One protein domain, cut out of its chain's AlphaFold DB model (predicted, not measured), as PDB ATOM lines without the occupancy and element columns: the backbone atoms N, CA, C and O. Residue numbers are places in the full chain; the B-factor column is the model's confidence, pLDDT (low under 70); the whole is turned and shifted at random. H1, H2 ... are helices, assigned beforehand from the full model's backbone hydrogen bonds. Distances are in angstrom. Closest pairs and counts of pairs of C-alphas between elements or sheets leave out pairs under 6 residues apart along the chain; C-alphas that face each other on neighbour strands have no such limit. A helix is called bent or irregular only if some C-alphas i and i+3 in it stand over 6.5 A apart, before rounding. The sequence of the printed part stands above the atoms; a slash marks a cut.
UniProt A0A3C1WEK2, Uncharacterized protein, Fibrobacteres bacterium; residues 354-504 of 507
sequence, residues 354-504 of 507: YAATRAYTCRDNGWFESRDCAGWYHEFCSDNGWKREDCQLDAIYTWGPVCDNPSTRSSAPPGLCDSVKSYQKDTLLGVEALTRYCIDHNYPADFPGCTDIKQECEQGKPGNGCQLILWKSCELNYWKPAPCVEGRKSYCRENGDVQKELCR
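AT A GLANCE: This is residues 354 to 504 of the 507 residues of an uncharacterized protein of Fibrobacteres bacterium (UniProt A0A3C1WEK2). Helix H5 runs through the middle of a body of crossing helices, with H3 at one side of it and a cluster of H6, H7 and H8 at the other. H4 packs on H3, while H1 and H2 lie off to one side, with H1 the farthest out. The printed part has 151 residues with eight named helices, H1 to H8 in chain order, and no named strand; the class is all helix, and the helix packing is mostly crossed. It is compact, with a radius of gyration of the C-alphas of 16.5 A and spans of 51 by 38 by 23 A.

HOW THE PARTS SIT: H1, residues 354 to 365, and H2, residues 371 to 383, only just touch, with 3 pairs of C-alphas within 8 A, through residues 358 to 362 of H1 alone; the closest are Cys 362 and Cys 373, 5.4 A. H3, residues 392 to 404, is near H2, with 5 pairs of C-alphas within 10 A. H4, residues 416 to 423, touches H3 at a steep tilt of 66 degrees, opposite ways, closest at C-alphas 403 and 417, 5.0 A. H5, residues 427 to 440, touches H3 through residues 393 to 397 of H3 alone, about perpendicular at 81 degrees, closest at C-alphas 393 and 433, 4.8 A. H6, residues 450 to 459, touches H5 about perpendicular at 84 degrees, closest at C-alphas 438 and 450, 5.4 A. H7, residues 465 to 476, touches H5 at a steep tilt of 41 degrees, the same way, closest at C-alphas 435 and 466, 6.5 A. H8, residues 483 to 495, touches H7 at a tilt of 68 degrees, steep but only just short of about perpendicular, closest at C-alphas 474 and 484, 5.4 A. Every O i to N i+4 pair is within hydrogen-bond range in H1, H4, H5, H6 and H7; the counts are 6 of 9 in H2, 5 of 9 in H3 and 8 of 9 in H8.

IN THESE COORDINATES: H1 begins with C-alpha 354 at (92.741, 52.824, 32.564) and spans 16.3 A. H2 spans 19.1 A and H3 16.7 A; both are irregular, with C-alphas 375 and 378, and 398 and 401, each 7.3 A apart. H4 spans 10.7 A, H5 20.2 A, H6 13.3 A and H7 16.8 A. H8 spans 18.0 A and ends with C-alpha 495 at (89.647, 41.860, 68.780).

THE WHOLE: The C-alphas farthest apart, of Ser 407 and Asp 497, are 53.9 A apart. The printed part has no cut, and H3 to H4 is a long link of 11 residues. Mean pLDDT of the printed part is 79.7; 18 residues are under 70, among them 495 to 502.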
ATOM      1  N   TYR A 354      92.708  52.784  31.094       89.31
ATOM      2  CA  TYR A 354      92.741  52.824  32.564       89.31
ATOM      3  C   TYR A 354      91.916  51.685  33.187       89.31
ATOM      4  O   TYR A 354      92.400  50.986  34.078       89.31
ATOM      5  N   ALA A 355      90.719  51.421  32.650       88.25
ATOM      6  CA  ALA A 355      89.869  50.310  33.083       88.25
ATOM      7  C   ALA A 355      90.582  48.949  32.995       88.25
ATOM      8  O   ALA A 355      90.453  48.134  33.902       88.25
ATOM      9  N   ALA A 356      91.407  48.720  31.967       86.12
ATOM     10  CA  ALA A 356      92.192  47.494  31.882       86.12
ATOM     11  C   ALA A 356      93.204  47.421  33.037       86.12
ATOM     12  O   ALA A 356      93.222  46.435  33.764       86.12
ATOM     13  N   THR A 357      93.981  48.484  33.284       85.69
ATOM     14  CA  THR A 357      94.953  48.509  34.401       85.69
ATOM     15  C   THR A 357      94.297  48.327  35.775       85.69
ATOM     16  O   THR A 357      94.859  47.661  36.648       85.69
ATOM     17  N   ARG A 358      93.079  48.854  35.955       88.25
ATOM     18  CA  ARG A 358      92.257  48.628  37.149       88.25
ATOM     19  C   ARG A 358      91.862  47.163  37.282       88.25
ATOM     20  O   ARG A 358      92.085  46.589  38.340       88.25
ATOM     21  N   ALA A 359      91.362  46.541  36.212       87.44
ATOM     22  CA  ALA A 359      90.991  45.124  36.196       87.44
ATOM     23  C   ALA A 359      92.166  44.222  36.567       87.44
ATOM     24  O   ALA A 359      92.025  43.361  37.429       87.44
ATOM     25  N   TYR A 360      93.341  44.462  35.982       85.62
ATOM     26  CA  TYR A 360      94.556  43.728  36.328       85.62
ATOM     27  C   TYR A 360      94.922  43.884  37.802       85.62
ATOM     28  O   TYR A 360      95.183  42.893  38.474       85.62
ATOM     29  N   THR A 361      94.870  45.109  38.330       86.69
ATOM     30  CA  THR A 361      95.133  45.364  39.754       86.69
ATOM     31  C   THR A 361      94.155  44.635  40.656       86.69
ATOM     32  O   THR A 361      94.571  43.967  41.596       86.69
ATOM     33  N   CYS A 362      92.863  44.745  40.365       87.62
ATOM     34  CA  CYS A 362      91.827  44.138  41.180       87.62
ATOM     35  C   CYS A 362      91.835  42.614  41.074       87.62
ATOM     36  O   CYS A 362      91.619  41.943  42.070       87.62
ATOM     37  N   ARG A 363      92.159  42.043  39.915       83.75
ATOM     38  CA  ARG A 363      92.300  40.596  39.768       83.75
ATOM     39  C   ARG A 363      93.534  40.063  40.495       83.75
ATOM     40  O   ARG A 363      93.429  39.060  41.191       83.75
ATOM     41  N   ASP A 364      94.684  40.711  40.319       82.19
ATOM     42  CA  ASP A 364      95.965  40.198  40.813       82.19
ATOM     43  C   ASP A 364      96.127  40.427  42.326       82.19
ATOM     44  O   ASP A 364      96.683  39.574  43.013       82.19
ATOM     45  N   ASN A 365      95.614  41.545  42.853       83.19
ATOM     46  CA  ASN A 365      95.620  41.803  44.293       83.19
ATOM     47  C   ASN A 365      94.403  41.178  44.986       83.19
ATOM     48  O   ASN A 365      94.513  40.799  46.142       83.19
ATOM     49  N   GLY A 366      93.273  41.044  44.289       83.62
ATOM     50  CA  GLY A 366      92.001  40.546  44.809       83.62
ATOM     51  C   GLY A 366      90.913  41.627  44.788       83.62
ATOM     52  O   GLY A 366      91.097  42.748  45.270       83.62
ATOM     53  N   TRP A 367      89.750  41.280  44.225       84.50
ATOM     54  CA  TRP A 367      88.657  42.224  43.938       84.50
ATOM     55  C   TRP A 367      88.119  42.936  45.175       84.50
ATOM     56  O   TRP A 367      87.560  44.022  45.079       84.50
ATOM     57  N   PHE A 368      88.329  42.342  46.341       83.56
ATOM     58  CA  PHE A 368      87.798  42.809  47.609       83.56
ATOM     59  C   PHE A 368      88.897  43.123  48.622       83.56
ATOM     60  O   PHE A 368      88.616  43.211  49.810       83.56
ATOM     61  N   GLU A 369      90.144  43.290  48.174       82.69
ATOM     62  CA  GLU A 369      91.225  43.807  49.026       82.69
ATOM     63  C   GLU A 369      91.160  45.324  49.199       82.69
ATOM     64  O   GLU A 369      91.734  45.869  50.135       82.69
ATOM     65  N   SER A 370      90.475  46.032  48.298       84.50
ATOM     66  CA  SER A 370      90.336  47.483  48.373       84.50
ATOM     67  C   SER A 370      88.918  47.926  48.052       84.50
ATOM     68  O   SER A 370      88.221  47.315  47.241       84.50
ATOM     69  N   ARG A 371      88.501  49.036  48.668       84.25
ATOM     70  CA  ARG A 371      87.166  49.620  48.470       84.25
ATOM     71  C   ARG A 371      86.930  50.012  47.018       84.25
ATOM     72  O   ARG A 371      85.827  49.900  46.501       84.25
ATOM     73  N   ASP A 372      87.989  50.480  46.382       86.88
ATOM     74  CA  ASP A 372      87.990  50.914  45.002       86.88
ATOM     75  C   ASP A 372      87.755  49.746  44.028       86.88
ATOM     76  O   ASP A 372      86.928  49.863  43.128       86.88
ATOM     77  N   CYS A 373      88.392  48.593  44.250       88.12
ATOM     78  CA  CYS A 373      88.112  47.380  43.479       88.12
ATOM     79  C   CYS A 373      86.722  46.809  43.776       88.12
ATOM     80  O   CYS A 373      85.973  46.517  42.843       88.12
ATOM     81  N   ALA A 374      86.347  46.722  45.056       85.94
ATOM     82  CA  ALA A 374      85.066  46.157  45.468       85.94
ATOM     83  C   ALA A 374      83.889  46.963  44.901       85.94
ATOM     84  O   ALA A 374      82.942  46.395  44.366       85.94
ATOM     85  N   GLY A 375      83.982  48.296  44.940       86.00
ATOM     86  CA  GLY A 375      82.949  49.190  44.420       86.00
ATOM     87  C   GLY A 375      82.797  49.175  42.896       86.00
ATOM     88  O   GLY A 375      81.793  49.670  42.395       86.00
ATOM     89  N   TRP A 376      83.764  48.625  42.159       88.81
ATOM     90  CA  TRP A 376      83.729  48.539  40.694       88.81
ATOM     91  C   TRP A 376      83.500  47.134  40.157       88.81
ATOM     92  O   TRP A 376      83.143  46.976  38.994       88.81
ATOM     93  N   TYR A 377      83.668  46.120  40.996       86.44
ATOM     94  CA  TYR A 377      83.571  44.724  40.603       86.44
ATOM     95  C   TYR A 377      82.271  44.396  39.851       86.44
ATOM     96  O   TYR A 377      82.333  43.860  38.749       86.44
ATOM     97  N   HIS A 378      81.101  44.793  40.368       82.44
ATOM     98  CA  HIS A 378      79.826  44.524  39.690       82.44
ATOM     99  C   HIS A 378      79.687  45.247  38.342       82.44
ATOM    100  O   HIS A 378      79.187  44.655  37.387       82.44
ATOM    101  N   GLU A 379      80.130  46.506  38.245       86.69
ATOM    102  CA  GLU A 379      80.130  47.271  36.988       86.69
ATOM    103  C   GLU A 379      81.025  46.578  35.956       86.69
ATOM    104  O   GLU A 379      80.562  46.212  34.877       86.69
ATOM    105  N   PHE A 380      82.273  46.287  36.337       87.81
ATOM    106  CA  PHE A 380      83.232  45.576  35.498       87.81
ATOM    107  C   PHE A 380      82.694  44.227  35.022       87.81
ATOM    108  O   PHE A 380      82.836  43.872  33.850       87.81
ATOM    109  N   CYS A 381      82.064  43.475  35.920       82.94
ATOM    110  CA  CYS A 381      81.539  42.164  35.600       82.94
ATOM    111  C   CYS A 381      80.330  42.199  34.682       82.94
ATOM    112  O   CYS A 381      80.251  41.394  33.753       82.94
ATOM    113  N   SER A 382      79.433  43.158  34.888       81.44
ATOM    114  CA  SER A 382      78.318  43.398  33.979       81.44
ATOM    115  C   SER A 382      78.820  43.747  32.574       81.44
ATOM    116  O   SER A 382      78.417  43.108  31.598       81.44
ATOM    117  N   ASP A 383      79.784  44.668  32.477       84.38
ATOM    118  CA  ASP A 383      80.367  45.125  31.209       84.38
ATOM    119  C   ASP A 383      81.115  44.014  30.458       84.38
ATOM    120  O   ASP A 383      81.118  43.972  29.225       84.38
ATOM    121  N   ASN A 384      81.723  43.077  31.188       80.88
ATOM    122  CA  ASN A 384      82.424  41.933  30.606       80.88
ATOM    123  C   ASN A 384      81.528  40.705  30.411       80.88
ATOM    124  O   ASN A 384      82.036  39.632  30.083       80.88
ATOM    125  N   GLY A 385      80.208  40.835  30.582       75.25
ATOM    126  CA  GLY A 385      79.269  39.727  30.410       75.25
ATOM    127  C   GLY A 385      79.551  38.560  31.357       75.25
ATOM    128  O   GLY A 385      79.330  37.407  30.991       75.25
ATOM    129  N   TRP A 386      80.066  38.864  32.551       73.69
ATOM    130  CA  TRP A 386      80.373  37.912  33.617       73.69
ATOM    131  C   TRP A 386      81.367  36.816  33.214       73.69
ATOM    132  O   TRP A 386      81.253  35.679  33.669       73.69
ATOM    133  N   LYS A 387      82.347  37.130  32.355       71.56
ATOM    134  CA  LYS A 387      83.389  36.175  31.948       71.56
ATOM    135  C   LYS A 387      84.053  35.493  33.141       71.56
ATOM    136  O   LYS A 387      84.311  36.092  34.185       71.56
ATOM    137  N   ARG A 388      84.375  34.214  32.935       65.50
ATOM    138  CA  ARG A 388      84.951  33.317  33.939       65.50
ATOM    139  C   ARG A 388      86.199  33.896  34.584       65.50
ATOM    140  O   ARG A 388      86.324  33.891  35.799       65.50
ATOM    141  N   GLU A 389      87.137  34.315  33.755       70.50
ATOM    142  CA  GLU A 389      88.445  34.819  34.153       70.50
ATOM    143  C   GLU A 389      88.366  36.111  34.980       70.50
ATOM    144  O   GLU A 389      89.295  36.405  35.732       70.50
ATOM    145  N   ASP A 390      87.236  36.816  34.893       72.75
ATOM    146  CA  ASP A 390      87.036  38.173  35.388       72.75
ATOM    147  C   ASP A 390      86.150  38.220  36.650       72.75
ATOM    148  O   ASP A 390      86.398  39.023  37.547       72.75
ATOM    149  N   CYS A 391      85.149  37.335  36.750       75.69
ATOM    150  CA  CYS A 391      83.992  37.492  37.651       75.69
ATOM    151  C   CYS A 391      83.668  36.242  38.473       75.69
ATOM    152  O   CYS A 391      82.508  35.865  38.644       75.69
ATOM    153  N   GLN A 392      84.718  35.562  38.935       71.94
ATOM    154  CA  GLN A 392      84.667  34.183  39.430       71.94
ATOM    155  C   GLN A 392      83.648  33.947  40.552       71.94
ATOM    156  O   GLN A 392      82.970  32.926  40.530       71.94
ATOM    157  N   LEU A 393      83.521  34.874  41.506       71.12
ATOM    158  CA  LEU A 393      82.666  34.688  42.680       71.12
ATOM    159  C   LEU A 393      81.185  34.931  42.335       71.12
ATOM    160  O   LEU A 393      80.338  34.065  42.545       71.12
ATOM    161  N   ASP A 394      80.864  36.042  41.683       68.88
ATOM    162  CA  ASP A 394      79.466  36.396  41.390       68.88
ATOM    163  C   ASP A 394      78.875  35.544  40.270       68.88
ATOM    164  O   ASP A 394      77.689  35.218  40.296       68.88
ATOM    165  N   ALA A 395      79.697  35.124  39.303       67.38
ATOM    166  CA  ALA A 395      79.249  34.226  38.248       67.38
ATOM    167  C   ALA A 395      78.662  32.926  38.825       67.38
ATOM    168  O   ALA A 395      77.652  32.434  38.320       67.38
ATOM    169  N   ILE A 396      79.248  32.385  39.903       74.69
ATOM    170  CA  ILE A 396      78.747  31.169  40.561       74.69
ATOM    171  C   ILE A 396      77.339  31.392  41.129       74.69
ATOM    172  O   ILE A 396      76.480  30.527  40.961       74.69
ATOM    173  N   TYR A 397      77.081  32.552  41.736       73.44
ATOM    174  CA  TYR A 397      75.809  32.838  42.411       73.44
ATOM    175  C   TYR A 397      74.723  33.343  41.485       73.44
ATOM    176  O   TYR A 397      73.631  32.778  41.438       73.44
ATOM    177  N   THR A 398      75.021  34.392  40.729       71.31
ATOM    178  CA  THR A 398      74.048  35.031  39.848       71.31
ATOM    179  C   THR A 398      73.630  34.094  38.718       71.31
ATOM    180  O   THR A 398      72.462  34.078  38.330       71.31
ATOM    181  N   TRP A 399      74.557  33.276  38.205       73.19
ATOM    182  CA  TRP A 399      74.322  32.469  37.007       73.19
ATOM    183  C   TRP A 399      74.275  30.959  37.245       73.19
ATOM    184  O   TRP A 399      73.800  30.245  36.365       73.19
ATOM    185  N   GLY A 400      74.667  30.457  38.421       78.75
ATOM    186  CA  GLY A 400      74.529  29.039  38.791       78.75
ATOM    187  C   GLY A 400      73.125  28.480  38.536       78.75
ATOM    188  O   GLY A 400      72.987  27.576  37.707       78.75
ATOM    189  N   PRO A 401      72.063  29.070  39.122       81.06
ATOM    190  CA  PRO A 401      70.689  28.604  38.917       81.06
ATOM    191  C   PRO A 401      70.249  28.630  37.445       81.06
ATOM    192  O   PRO A 401      69.573  27.714  36.973       81.06
ATOM    193  N   VAL A 402      70.674  29.655  36.695       82.56
ATOM    194  CA  VAL A 402      70.397  29.788  35.254       82.56
ATOM    195  C   VAL A 402      71.081  28.670  34.460       82.56
ATOM    196  O   VAL A 402      70.500  28.144  33.511       82.56
ATOM    197  N   CYS A 403      72.293  28.287  34.861       81.88
ATOM    198  CA  CYS A 403      73.127  27.278  34.212       81.88
ATOM    199  C   CYS A 403      72.770  25.827  34.562       81.88
ATOM    200  O   CYS A 403      73.088  24.908  33.787       81.88
ATOM    201  N   ASP A 404      72.097  25.623  35.693       82.75
ATOM    202  CA  ASP A 404      71.588  24.328  36.136       82.75
ATOM    203  C   ASP A 404      70.193  24.024  35.585       82.75
ATOM    204  O   ASP A 404      69.852  22.855  35.397       82.75
ATOM    205  N   ASN A 405      69.417  25.050  35.220       85.19
ATOM    206  CA  ASN A 405      68.122  24.882  34.573       85.19
ATOM    207  C   ASN A 405      68.251  24.852  33.028       85.19
ATOM    208  O   ASN A 405      68.543  25.875  32.402       85.19
ATOM    209  N   PRO A 406      67.959  23.713  32.360       83.81
ATOM    210  CA  PRO A 406      68.074  23.588  30.905       83.81
ATOM    211  C   PRO A 406      67.211  24.579  30.114       83.81
ATOM    212  O   PRO A 406      67.574  24.933  28.995       83.81
ATOM    213  N   SER A 407      66.085  25.025  30.682       84.56
ATOM    214  CA  SER A 407      65.148  25.947  30.023       84.56
ATOM    215  C   SER A 407      65.626  27.401  30.019       84.56
ATOM    216  O   SER A 407      65.243  28.163  29.136       84.56
ATOM    217  N   THR A 408      66.490  27.773  30.966       83.75
ATOM    218  CA  THR A 408      67.067  29.120  31.079       83.75
ATOM    219  C   THR A 408      68.526  29.164  30.649       83.75
ATOM    220  O   THR A 408      69.056  30.238  30.425       83.75
ATOM    221  N   ARG A 409      69.193  28.019  30.470       81.94
ATOM    222  CA  ARG A 409      70.620  27.965  30.116       81.94
ATOM    223  C   ARG A 409      70.975  28.745  28.844       81.94
ATOM    224  O   ARG A 409      72.091  29.240  28.733       81.94
ATOM    225  N   SER A 410      70.050  28.864  27.892       82.44
ATOM    226  CA  SER A 410      70.248  29.632  26.655       82.44
ATOM    227  C   SER A 410      70.288  31.150  26.860       82.44
ATOM    228  O   SER A 410      70.731  31.851  25.953       82.44
ATOM    229  N   SER A 411      69.848  31.664  28.015       82.75
ATOM    230  CA  SER A 411      69.970  33.085  28.361       82.75
ATOM    231  C   SER A 411      71.326  33.439  28.971       82.75
ATOM    232  O   SER A 411      71.637  34.622  29.101       82.75
ATOM    233  N   ALA A 412      72.142  32.441  29.327       78.19
ATOM    234  CA  ALA A 412      73.490  32.673  29.814       78.19
ATOM    235  C   ALA A 412      74.446  33.006  28.651       78.19
ATOM    236  O   ALA A 412      74.368  32.381  27.587       78.19
ATOM    237  N   PRO A 413      75.393  33.938  28.853       76.31
ATOM    238  CA  PRO A 413      76.486  34.177  27.924       76.31
ATOM    239  C   PRO A 413      77.211  32.882  27.501       76.31
ATOM    240  O   PRO A 413      77.405  31.975  28.323       76.31
ATOM    241  N   PRO A 414      77.649  32.767  26.230       75.88
ATOM    242  CA  PRO A 414      78.381  31.597  25.750       75.88
ATOM    243  C   PRO A 414      79.601  31.271  26.624       75.88
ATOM    244  O   PRO A 414      80.387  32.153  26.957       75.88
ATOM    245  N   GLY A 415      79.767  30.000  27.000       69.62
ATOM    246  CA  GLY A 415      80.882  29.534  27.839       69.62
ATOM    247  C   GLY A 415      80.751  29.834  29.340       69.62
ATOM    248  O   GLY A 415      81.497  29.253  30.135       69.62
ATOM    249  N   LEU A 416      79.778  30.654  29.765       76.69
ATOM    250  CA  LEU A 416      79.567  30.978  31.179       76.69
ATOM    251  C   LEU A 416      79.159  29.749  31.991       76.69
ATOM    252  O   LEU A 416      79.728  29.478  33.039       76.69
ATOM    253  N   CYS A 417      78.219  28.947  31.496       80.62
ATOM    254  CA  CYS A 417      77.735  27.802  32.267       80.62
ATOM    255  C   CYS A 417      78.757  26.681  32.430       80.62
ATOM    256  O   CYS A 417      78.750  25.997  33.449       80.62
ATOM    257  N   ASP A 418      79.654  26.503  31.464       79.38
ATOM    258  CA  ASP A 418      80.746  25.533  31.595       79.38
ATOM    259  C   ASP A 418      81.786  26.030  32.610       79.38
ATOM    260  O   ASP A 418      82.358  25.256  33.379       79.38
ATOM    261  N   SER A 419      81.959  27.347  32.668       71.25
ATOM    262  CA  SER A 419      82.815  28.042  33.618       71.25
ATOM    263  C   SER A 419      82.285  27.987  35.050       71.25
ATOM    264  O   SER A 419      83.009  27.569  35.951       71.25
ATOM    265  N   VAL A 420      81.004  28.309  35.243       75.94
ATOM    266  CA  VAL A 420      80.303  28.202  36.529       75.94
ATOM    267  C   VAL A 420      80.336  26.762  37.035       75.94
ATOM    268  O   VAL A 420      80.760  26.525  38.162       75.94
ATOM    269  N   LYS A 421      80.024  25.774  36.184       78.12
ATOM    270  CA  LYS A 421      80.099  24.347  36.553       78.12
ATOM    271  C   LYS A 421      81.510  23.884  36.890       78.12
ATOM    272  O   LYS A 421      81.683  22.985  37.709       78.12
ATOM    273  N   SER A 422      82.534  24.450  36.253       74.25
ATOM    274  CA  SER A 422      83.922  24.144  36.591       74.25
ATOM    275  C   SER A 422      84.321  24.687  37.961       74.25
ATOM    276  O   SER A 422      85.150  24.045  38.599       74.25
ATOM    277  N   TYR A 423      83.781  25.829  38.391       69.75
ATOM    278  CA  TYR A 423      84.106  26.437  39.683       69.75
ATOM    279  C   TYR A 423      83.203  25.993  40.826       69.75
ATOM    280  O   TYR A 423      83.688  25.898  41.940       69.75
ATOM    281  N   GLN A 424      81.946  25.617  40.576       68.88
ATOM    282  CA  GLN A 424      81.107  24.951  41.583       68.88
ATOM    283  C   GLN A 424      81.752  23.658  42.120       68.88
ATOM    284  O   GLN A 424      81.425  23.208  43.214       68.88
ATOM    285  N   LYS A 425      82.676  23.050  41.359       71.31
ATOM    286  CA  LYS A 425      83.485  21.909  41.817       71.31
ATOM    287  C   LYS A 425      84.534  22.293  42.864       71.31
ATOM    288  O   LYS A 425      84.999  21.410  43.577       71.31
ATOM    289  N   ASP A 426      84.905  23.567  42.942       76.62
ATOM    290  CA  ASP A 426      85.667  24.122  44.051       76.62
ATOM    291  C   ASP A 426      84.679  24.563  45.134       76.62
ATOM    292  O   ASP A 426      84.071  25.636  45.093       76.62
ATOM    293  N   THR A 427      84.480  23.671  46.098       73.06
ATOM    294  CA  THR A 427      83.521  23.878  47.178       73.06
ATOM    295  C   THR A 427      83.871  25.084  48.046       73.06
ATOM    296  O   THR A 427      82.962  25.687  48.606       73.06
ATOM    297  N   LEU A 428      85.147  25.480  48.141       74.62
ATOM    298  CA  LEU A 428      85.561  26.644  48.930       74.62
ATOM    299  C   LEU A 428      85.182  27.951  48.229       74.62
ATOM    300  O   LEU A 428      84.596  28.827  48.861       74.62
ATOM    301  N   LEU A 429      85.429  28.050  46.919       74.12
ATOM    302  CA  LEU A 429      85.022  29.212  46.117       74.12
ATOM    303  C   LEU A 429      83.499  29.370  46.068       74.12
ATOM    304  O   LEU A 429      82.981  30.483  46.170       74.12
ATOM    305  N   GLY A 430      82.779  28.253  45.947       74.81
ATOM    306  CA  GLY A 430      81.322  28.246  46.022       74.81
ATOM    307  C   GLY A 430      80.808  28.777  47.360       74.81
ATOM    308  O   GLY A 430      79.886  29.587  47.372       74.81
ATOM    309  N   VAL A 431      81.409  28.378  48.483       81.06
ATOM    310  CA  VAL A 431      81.019  28.883  49.810       81.06
ATOM    311  C   VAL A 431      81.350  30.368  49.962       81.06
ATOM    312  O   VAL A 431      80.486  31.131  50.382       81.06
ATOM    313  N   GLU A 432      82.553  30.808  49.577       82.94
ATOM    314  CA  GLU A 432      82.951  32.218  49.692       82.94
ATOM    315  C   GLU A 432      81.992  33.143  48.939       82.94
ATOM    316  O   GLU A 432      81.556  34.168  49.471       82.94
ATOM    317  N   ALA A 433      81.637  32.780  47.710       81.62
ATOM    318  CA  ALA A 433      80.754  33.615  46.925       81.62
ATOM    319  C   ALA A 433      79.308  33.626  47.458       81.62
ATOM    320  O   ALA A 433      78.654  34.666  47.358       81.62
ATOM    321  N   LEU A 434      78.838  32.542  48.107       84.56
ATOM    322  CA  LEU A 434      77.519  32.542  48.762       84.56
ATOM    323  C   LEU A 434      77.542  33.553  49.880       84.56
ATOM    324  O   LEU A 434      76.648  34.382  50.008       84.56
ATOM    325  N   THR A 435      78.600  33.470  50.680       87.31
ATOM    326  CA  THR A 435      78.781  34.285  51.860       87.31
ATOM    327  C   THR A 435      78.787  35.756  51.497       87.31
ATOM    328  O   THR A 435      78.039  36.525  52.096       87.31
ATOM    329  N   ARG A 436      79.536  36.145  50.460       84.56
ATOM    330  CA  ARG A 436      79.552  37.525  49.952       84.56
ATOM    331  C   ARG A 436      78.183  37.979  49.470       84.56
ATOM    332  O   ARG A 436      77.696  38.999  49.944       84.56
ATOM    333  N   TYR A 437      77.536  37.190  48.609       84.50
ATOM    334  CA  TYR A 437      76.193  37.504  48.127       84.50
ATOM    335  C   TYR A 437      75.225  37.741  49.291       84.50
ATOM    336  O   TYR A 437      74.529  38.758  49.321       84.50
ATOM    337  N   CYS A 438      75.219  36.839  50.275       86.94
ATOM    338  CA  CYS A 438      74.371  36.959  51.449       86.94
ATOM    339  C   CYS A 438      74.707  38.213  52.267       86.94
ATOM    340  O   CYS A 438      73.787  38.915  52.666       86.94
ATOM    341  N   ILE A 439      75.981  38.545  52.489       85.81
ATOM    342  CA  ILE A 439      76.375  39.757  53.227       85.81
ATOM    343  C   ILE A 439      75.917  41.023  52.492       85.81
ATOM    344  O   ILE A 439      75.249  41.872  53.090       85.81
ATOM    345  N   ASP A 440      76.222  41.131  51.199       81.44
ATOM    346  CA  ASP A 440      75.959  42.330  50.396       81.44
ATOM    347  C   ASP A 440      74.452  42.580  50.207       81.44
ATOM    348  O   ASP A 440      74.013  43.727  50.097       81.44
ATOM    349  N   HIS A 441      73.641  41.518  50.261       83.25
ATOM    350  CA  HIS A 441      72.178  41.575  50.175       83.25
ATOM    351  C   HIS A 441      71.476  41.477  51.539       83.25
ATOM    352  O   HIS A 441      70.262  41.279  51.595       83.25
ATOM    353  N   ASN A 442      72.208  41.647  52.648       87.81
ATOM    354  CA  ASN A 442      71.664  41.636  54.011       87.81
ATOM    355  C   ASN A 442      70.882  40.349  54.364       87.81
ATOM    356  O   ASN A 442      69.803  40.388  54.957       87.81
ATOM    357  N   TYR A 443      71.456  39.206  54.008       89.69
ATOM    358  CA  TYR A 443      70.998  37.848  54.294       89.69
ATOM    359  C   TYR A 443      69.532  37.611  53.889       89.69
ATOM    360  O   TYR A 443      68.676  37.417  54.760       89.69
ATOM    361  N   PRO A 444      69.219  37.627  52.578       88.00
ATOM    362  CA  PRO A 444      67.859  37.419  52.089       88.00
ATOM    363  C   PRO A 444      67.327  36.048  52.533       88.00
ATOM    364  O   PRO A 444      67.914  35.011  52.228       88.00
ATOM    365  N   ALA A 445      66.222  36.044  53.284       87.56
ATOM    366  CA  ALA A 445      65.668  34.835  53.904       87.56
ATOM    367  C   ALA A 445      65.075  33.840  52.889       87.56
ATOM    368  O   ALA A 445      64.914  32.659  53.190       87.56
ATOM    369  N   ASP A 446      64.729  34.325  51.700       86.38
ATOM    370  CA  ASP A 446      64.224  33.552  50.569       86.38
ATOM    371  C   ASP A 446      65.338  32.876  49.755       86.38
ATOM    372  O   ASP A 446      65.044  32.009  48.930       86.38
ATOM    373  N   PHE A 447      66.609  33.216  50.004       80.75
ATOM    374  CA  PHE A 447      67.739  32.612  49.307       80.75
ATOM    375  C   PHE A 447      68.320  31.417  50.089       80.75
ATOM    376  O   PHE A 447      68.762  31.582  51.234       80.75
ATOM    377  N   PRO A 448      68.362  30.204  49.499       83.62
ATOM    378  CA  PRO A 448      68.888  29.017  50.171       83.62
ATOM    379  C   PRO A 448      70.322  29.211  50.682       83.62
ATOM    380  O   PRO A 448      71.196  29.667  49.951       83.62
ATOM    381  N   GLY A 449      70.564  28.842  51.942       85.88
ATOM    382  CA  GLY A 449      71.879  28.918  52.587       85.88
ATOM    383  C   GLY A 449      72.217  30.266  53.235       85.88
ATOM    384  O   GLY A 449      73.053  30.289  54.136       85.88
ATOM    385  N   CYS A 450      71.539  31.373  52.891       89.94
ATOM    386  CA  CYS A 450      71.830  32.671  53.518       89.94
ATOM    387  C   CYS A 450      71.456  32.734  55.004       89.94
ATOM    388  O   CYS A 450      72.120  33.439  55.762       89.94
ATOM    389  N   THR A 451      70.444  31.983  55.446       91.44
ATOM    390  CA  THR A 451      70.098  31.873  56.875       91.44
ATOM    391  C   THR A 451      71.196  31.167  57.670       91.44
ATOM    392  O   THR A 451      71.591  31.654  58.729       91.44
ATOM    393  N   ASP A 452      71.726  30.062  57.143       90.94
ATOM    394  CA  ASP A 452      72.792  29.294  57.796       90.94
ATOM    395  C   ASP A 452      74.100  30.094  57.817       90.94
ATOM    396  O   ASP A 452      74.773  30.165  58.843       90.94
ATOM    397  N   ILE A 453      74.410  30.790  56.722       90.94
ATOM    398  CA  ILE A 453      75.563  31.692  56.648       90.94
ATOM    399  C   ILE A 453      75.419  32.869  57.594       90.94
ATOM    400  O   ILE A 453      76.382  33.208  58.272       90.94
ATOM    401  N   LYS A 454      74.232  33.471  57.711       91.44
ATOM    402  CA  LYS A 454      73.998  34.502  58.723       91.44
ATOM    403  C   LYS A 454      74.342  33.977  60.114       91.44
ATOM    404  O   LYS A 454      75.049  34.641  60.868       91.44
ATOM    405  N   GLN A 455      73.883  32.770  60.437       89.88
ATOM    406  CA  GLN A 455      74.196  32.133  61.709       89.88
ATOM    407  C   GLN A 455      75.705  31.883  61.866       89.88
ATOM    408  O   GLN A 455      76.259  32.190  62.918       89.88
ATOM    409  N   GLU A 456      76.398  31.392  60.841       89.12
ATOM    410  CA  GLU A 456      77.844  31.145  60.882       89.12
ATOM    411  C   GLU A 456      78.669  32.440  61.008       89.12
ATOM    412  O   GLU A 456      79.577  32.533  61.838       89.12
ATOM    413  N   CYS A 457      78.325  33.466  60.237       88.44
ATOM    414  CA  CYS A 457      78.984  34.765  60.232       88.44
ATOM    415  C   CYS A 457      78.722  35.562  61.527       88.44
ATOM    416  O   CYS A 457      79.640  36.157  62.082       88.44
ATOM    417  N   GLU A 458      77.496  35.587  62.055       84.62
ATOM    418  CA  GLU A 458      77.154  36.419  63.225       84.62
ATOM    419  C   GLU A 458      77.317  35.672  64.565       84.62
ATOM    420  O   GLU A 458      77.669  36.264  65.593       84.62
ATOM    421  N   GLN A 459      77.068  34.359  64.568       82.12
ATOM    422  CA  GLN A 459      76.946  33.532  65.781       82.12
ATOM    423  C   GLN A 459      77.916  32.343  65.808       82.12
ATOM    424  O   GLN A 459      77.979  31.631  66.813       82.12
ATOM    425  N   GLY A 460      78.660  32.107  64.725       81.19
ATOM    426  CA  GLY A 460      79.619  31.016  64.629       81.19
ATOM    427  C   GLY A 460      80.844  31.207  65.517       81.19
ATOM    428  O   GLY A 460      81.004  32.210  66.223       81.19
ATOM    429  N   LYS A 461      81.734  30.206  65.472       80.44
ATOM    430  CA  LYS A 461      82.987  30.265  66.226       80.44
ATOM    431  C   LYS A 461      83.770  31.513  65.822       80.44
ATOM    432  O   LYS A 461      83.900  31.727  64.619       80.44
ATOM    433  N   PRO A 462      84.300  32.252  66.802       75.38
ATOM    434  CA  PRO A 462      85.145  33.398  66.543       75.38
ATOM    435  C   PRO A 462      86.290  33.078  65.551       75.38
ATOM    436  O   PRO A 462      86.912  32.016  65.663       75.38
ATOM    437  N   GLY A 463      86.526  33.953  64.574       74.56
ATOM    438  CA  GLY A 463      87.624  33.912  63.606       74.56
ATOM    439  C   GLY A 463      87.393  32.968  62.430       74.56
ATOM    440  O   GLY A 463      88.339  32.598  61.731       74.56
ATOM    441  N   ASN A 464      86.151  32.523  62.217       84.38
ATOM    442  CA  ASN A 464      85.836  31.624  61.110       84.38
ATOM    443  C   ASN A 464      85.893  32.340  59.744       84.38
ATOM    444  O   ASN A 464      85.853  33.567  59.653       84.38
ATOM    445  N   GLY A 465      85.965  31.564  58.657       83.88
ATOM    446  CA  GLY A 465      86.061  32.116  57.299       83.88
ATOM    447  C   GLY A 465      84.901  33.051  56.930       83.88
ATOM    448  O   GLY A 465      85.131  34.079  56.300       83.88
ATOM    449  N   CYS A 466      83.677  32.749  57.381       87.00
ATOM    450  CA  CYS A 466      82.498  33.593  57.171       87.00
ATOM    451  C   CYS A 466      82.669  34.965  57.846       87.00
ATOM    452  O   CYS A 466      82.484  36.006  57.217       87.00
ATOM    453  N   GLN A 467      83.101  34.971  59.109       85.56
ATOM    454  CA  GLN A 467      83.369  36.182  59.886       85.56
ATOM    455  C   GLN A 467      84.445  37.050  59.250       85.56
ATOM    456  O   GLN A 467      84.241  38.252  59.127       85.56
ATOM    457  N   LEU A 468      85.543  36.454  58.783       84.19
ATOM    458  CA  LEU A 468      86.603  37.198  58.099       84.19
ATOM    459  C   LEU A 468      86.081  37.909  56.839       84.19
ATOM    460  O   LEU A 468      86.414  39.072  56.606       84.19
ATOM    461  N   ILE A 469      85.220  37.250  56.055       86.38
ATOM    462  CA  ILE A 469      84.583  37.853  54.872       86.38
ATOM    463  C   ILE A 469      83.623  38.978  55.283       86.38
ATOM    464  O   ILE A 469      83.666  40.060  54.693       86.38
ATOM    465  N   LEU A 470      82.792  38.759  56.311       86.25
ATOM    466  CA  LEU A 470      81.889  39.777  56.856       86.25
ATOM    467  C   LEU A 470      82.657  41.003  57.347       86.25
ATOM    468  O   LEU A 470      82.298  42.125  56.999       86.25
ATOM    469  N   TRP A 471      83.728  40.816  58.114       84.94
ATOM    470  CA  TRP A 471      84.536  41.917  58.632       84.94
ATOM    471  C   TRP A 471      85.178  42.717  57.518       84.94
ATOM    472  O   TRP A 471      85.111  43.941  57.554       84.94
ATOM    473  N   LYS A 472      85.719  42.045  56.501       83.00
ATOM    474  CA  LYS A 472      86.299  42.715  55.340       83.00
ATOM    475  C   LYS A 472      85.256  43.507  54.562       83.00
ATOM    476  O   LYS A 472      85.477  44.677  54.267       83.00
ATOM    477  N   SER A 473      84.094  42.912  54.272       83.75
ATOM    478  CA  SER A 473      82.990  43.634  53.621       83.75
ATOM    479  C   SER A 473      82.568  44.848  54.455       83.75
ATOM    480  O   SER A 473      82.378  45.945  53.927       83.75
ATOM    481  N   CYS A 474      82.510  44.702  55.777       83.69
ATOM    482  CA  CYS A 474      82.184  45.801  56.668       83.69
ATOM    483  C   CYS A 474      83.251  46.887  56.709       83.69
ATOM    484  O   CYS A 474      82.904  48.057  56.602       83.69
ATOM    485  N   GLU A 475      84.528  46.537  56.786       80.19
ATOM    486  CA  GLU A 475      85.640  47.482  56.740       80.19
ATOM    487  C   GLU A 475      85.612  48.322  55.456       80.19
ATOM    488  O   GLU A 475      85.634  49.554  55.523       80.19
ATOM    489  N   LEU A 476      85.433  47.676  54.298       80.19
ATOM    490  CA  LEU A 476      85.308  48.343  52.994       80.19
ATOM    491  C   LEU A 476      84.124  49.321  52.934       80.19
ATOM    492  O   LEU A 476      84.166  50.313  52.199       80.19
ATOM    493  N   ASN A 477      83.082  49.054  53.722       75.69
ATOM    494  CA  ASN A 477      81.857  49.844  53.812       75.69
ATOM    495  C   ASN A 477      81.782  50.717  55.080       75.69
ATOM    496  O   ASN A 477      80.694  51.154  55.471       75.69
ATOM    497  N   TYR A 478      82.919  50.980  55.735       74.31
ATOM    498  CA  TYR A 478      83.022  51.755  56.982       74.31
ATOM    499  C   TYR A 478      82.059  51.301  58.087       74.31
ATOM    500  O   TYR A 478      81.564  52.112  58.871       74.31
ATOM    501  N   TRP A 479      81.762  50.007  58.127       73.81
ATOM    502  CA  TRP A 479      80.895  49.356  59.102       73.81
ATOM    503  C   TRP A 479      79.473  49.938  59.162       73.81
ATOM    504  O   TRP A 479      78.811  49.862  60.197       73.81
ATOM    505  N   LYS A 480      78.995  50.538  58.061       69.25
ATOM    506  CA  LYS A 480      77.690  51.223  57.989       69.25
ATOM    507  C   LYS A 480      76.492  50.362  57.567       69.25
ATOM    508  O   LYS A 480      75.392  50.682  58.014       69.25
ATOM    509  N   PRO A 481      76.623  49.322  56.723       70.06
ATOM    510  CA  PRO A 481      75.491  48.452  56.410       70.06
ATOM    511  C   PRO A 481      74.912  47.789  57.670       70.06
ATOM    512  O   PRO A 481      75.651  47.463  58.595       70.06
ATOM    513  N   ALA A 482      73.600  47.530  57.696       69.88
ATOM    514  CA  ALA A 482      72.935  46.785  58.774       69.88
ATOM    515  C   ALA A 482      73.646  45.474  59.198       69.88
ATOM    516  O   ALA A 482      73.804  45.280  60.409       69.88
ATOM    517  N   PRO A 483      74.152  44.615  58.281       66.88
ATOM    518  CA  PRO A 483      74.871  43.395  58.673       66.88
ATOM    519  C   PRO A 483      76.195  43.680  59.408       66.88
ATOM    520  O   PRO A 483      76.714  42.826  60.128       66.88
ATOM    521  N   CYS A 484      76.721  44.903  59.315       78.38
ATOM    522  CA  CYS A 484      77.938  45.305  60.007       78.38
ATOM    523  C   CYS A 484      77.745  45.633  61.479       78.38
ATOM    524  O   CYS A 484      78.738  45.713  62.189       78.38
ATOM    525  N   VAL A 485      76.510  45.756  61.971       77.94
ATOM    526  CA  VAL A 485      76.261  45.857  63.418       77.94
ATOM    527  C   VAL A 485      76.625  44.541  64.106       77.94
ATOM    528  O   VAL A 485      77.386  44.540  65.073       77.94
ATOM    529  N   GLU A 486      76.140  43.414  63.582       73.75
ATOM    530  CA  GLU A 486      76.460  42.083  64.112       73.75
ATOM    531  C   GLU A 486      77.886  41.655  63.743       73.75
ATOM    532  O   GLU A 486      78.601  41.111  64.586       73.75
ATOM    533  N   GLY A 487      78.362  42.005  62.542       72.38
ATOM    534  CA  GLY A 487      79.769  41.839  62.171       72.38
ATOM    535  C   GLY A 487      80.717  42.554  63.136       72.38
ATOM    536  O   GLY A 487      81.691  41.957  63.591       72.38
ATOM    537  N   ARG A 488      80.392  43.796  63.520       74.50
ATOM    538  CA  ARG A 488      81.134  44.586  64.515       74.50
ATOM    539  C   ARG A 488      81.088  43.930  65.889       74.50
ATOM    540  O   ARG A 488      82.132  43.797  66.513       74.50
ATOM    541  N   LYS A 489      79.924  43.448  66.342       77.88
ATOM    542  CA  LYS A 489      79.816  42.670  67.592       77.88
ATOM    543  C   LYS A 489      80.717  41.449  67.586       77.88
ATOM    544  O   LYS A 489      81.451  41.239  68.548       77.88
ATOM    545  N   SER A 490      80.701  40.667  66.508       75.50
ATOM    546  CA  SER A 490      81.550  39.482  66.428       75.50
ATOM    547  C   SER A 490      83.031  39.836  66.398       75.50
ATOM    548  O   SER A 490      83.790  39.275  67.182       75.50
ATOM    549  N   TYR A 491      83.421  40.821  65.582       75.31
ATOM    550  CA  TYR A 491      84.790  41.336  65.535       75.31
ATOM    551  C   TYR A 491      85.281  41.751  66.924       75.31
ATOM    552  O   TYR A 491      86.396  41.430  67.323       75.31
ATOM    553  N   CYS A 492      84.416  42.415  67.686       79.19
ATOM    554  CA  CYS A 492      84.727  42.938  69.005       79.19
ATOM    555  C   CYS A 492      84.815  41.899  70.117       79.19
ATOM    556  O   CYS A 492      85.507  42.141  71.101       79.19
ATOM    557  N   ARG A 493      84.180  40.734  69.970       77.75
ATOM    558  CA  ARG A 493      84.402  39.615  70.901       77.75
ATOM    559  C   ARG A 493      85.824  39.064  70.808       77.75
ATOM    560  O   ARG A 493      86.322  38.524  71.787       77.75
ATOM    561  N   GLU A 494      86.454  39.192  69.645       72.06
ATOM    562  CA  GLU A 494      87.774  38.618  69.353       72.06
ATOM    563  C   GLU A 494      88.899  39.621  69.476       72.06
ATOM    564  O   GLU A 494      89.941  39.337  70.054       72.06
ATOM    565  N   ASN A 495      88.661  40.805  68.926       69.88
ATOM    566  CA  ASN A 495      89.647  41.860  68.780       69.88
ATOM    567  C   ASN A 495      89.324  43.037  69.704       69.88
ATOM    568  O   ASN A 495      89.836  44.134  69.504       69.88
ATOM    569  N   GLY A 496      88.452  42.842  70.700       63.88
ATOM    570  CA  GLY A 496      87.971  43.907  71.585       63.88
ATOM    571  C   GLY A 496      89.092  44.641  72.311       63.88
ATOM    572  O   GLY A 496      89.023  45.859  72.458       63.88
ATOM    573  N   ASP A 497      90.151  43.924  72.684       60.75
ATOM    574  CA  ASP A 497      91.332  44.512  73.320       60.75
ATOM    575  C   ASP A 497      92.223  45.277  72.328       60.75
ATOM    576  O   ASP A 497      92.871  46.248  72.716       60.75
ATOM    577  N   VAL A 498      92.196  44.877  71.054       57.84
ATOM    578  CA  VAL A 498      93.015  45.399  69.948       57.84
ATOM    579  C   VAL A 498      92.368  46.623  69.280       57.84
ATOM    580  O   VAL A 498      93.058  47.500  68.764       57.84
ATOM    581  N   GLN A 499      91.033  46.705  69.291       65.50
ATOM    582  CA  GLN A 499      90.224  47.686  68.551       65.50
ATOM    583  C   GLN A 499      89.100  48.267  69.420       65.50
ATOM    584  O   GLN A 499      87.932  48.328  69.024       65.50
ATOM    585  N   LYS A 500      89.448  48.706  70.633       66.06
ATOM    586  CA  LYS A 500      88.502  49.219  71.639       66.06
ATOM    587  C   LYS A 500      87.563  50.303  71.112       66.06
ATOM    588  O   LYS A 500      86.411  50.360  71.534       66.06
ATOM    589  N   GLU A 501      88.011  51.138  70.180       63.62
ATOM    590  CA  GLU A 501      87.216  52.234  69.616       63.62
ATOM    591  C   GLU A 501      86.160  51.738  68.634       63.62
ATOM    592  O   GLU A 501      84.985  52.102  68.754       63.62
ATOM    593  N   LEU A 502      86.538  50.818  67.739       67.06
ATOM    594  CA  LEU A 502      85.567  50.056  66.961       67.06
ATOM    595  C   LEU A 502      84.630  49.296  67.902       67.06
ATOM    596  O   LEU A 502      83.463  49.153  67.588       67.06
ATOM    597  N   CYS A 503      85.051  48.880  69.089       72.19
ATOM    598  CA  CYS A 503      84.217  48.095  70.003       72.19
ATOM    599  C   CYS A 503      83.443  48.902  71.044       72.19
ATOM    600  O   CYS A 503      82.683  48.352  71.846       72.19
ATOM    601  N   ARG A 504      83.554  50.230  70.999       69.25
ATOM    602  CA  ARG A 504      82.894  51.106  71.961       69.25
ATOM    603  C   ARG A 504      81.381  51.127  71.741       69.25
ATOM    604  O   ARG A 504      80.906  51.448  70.651       69.25
TER     605      ARG A 504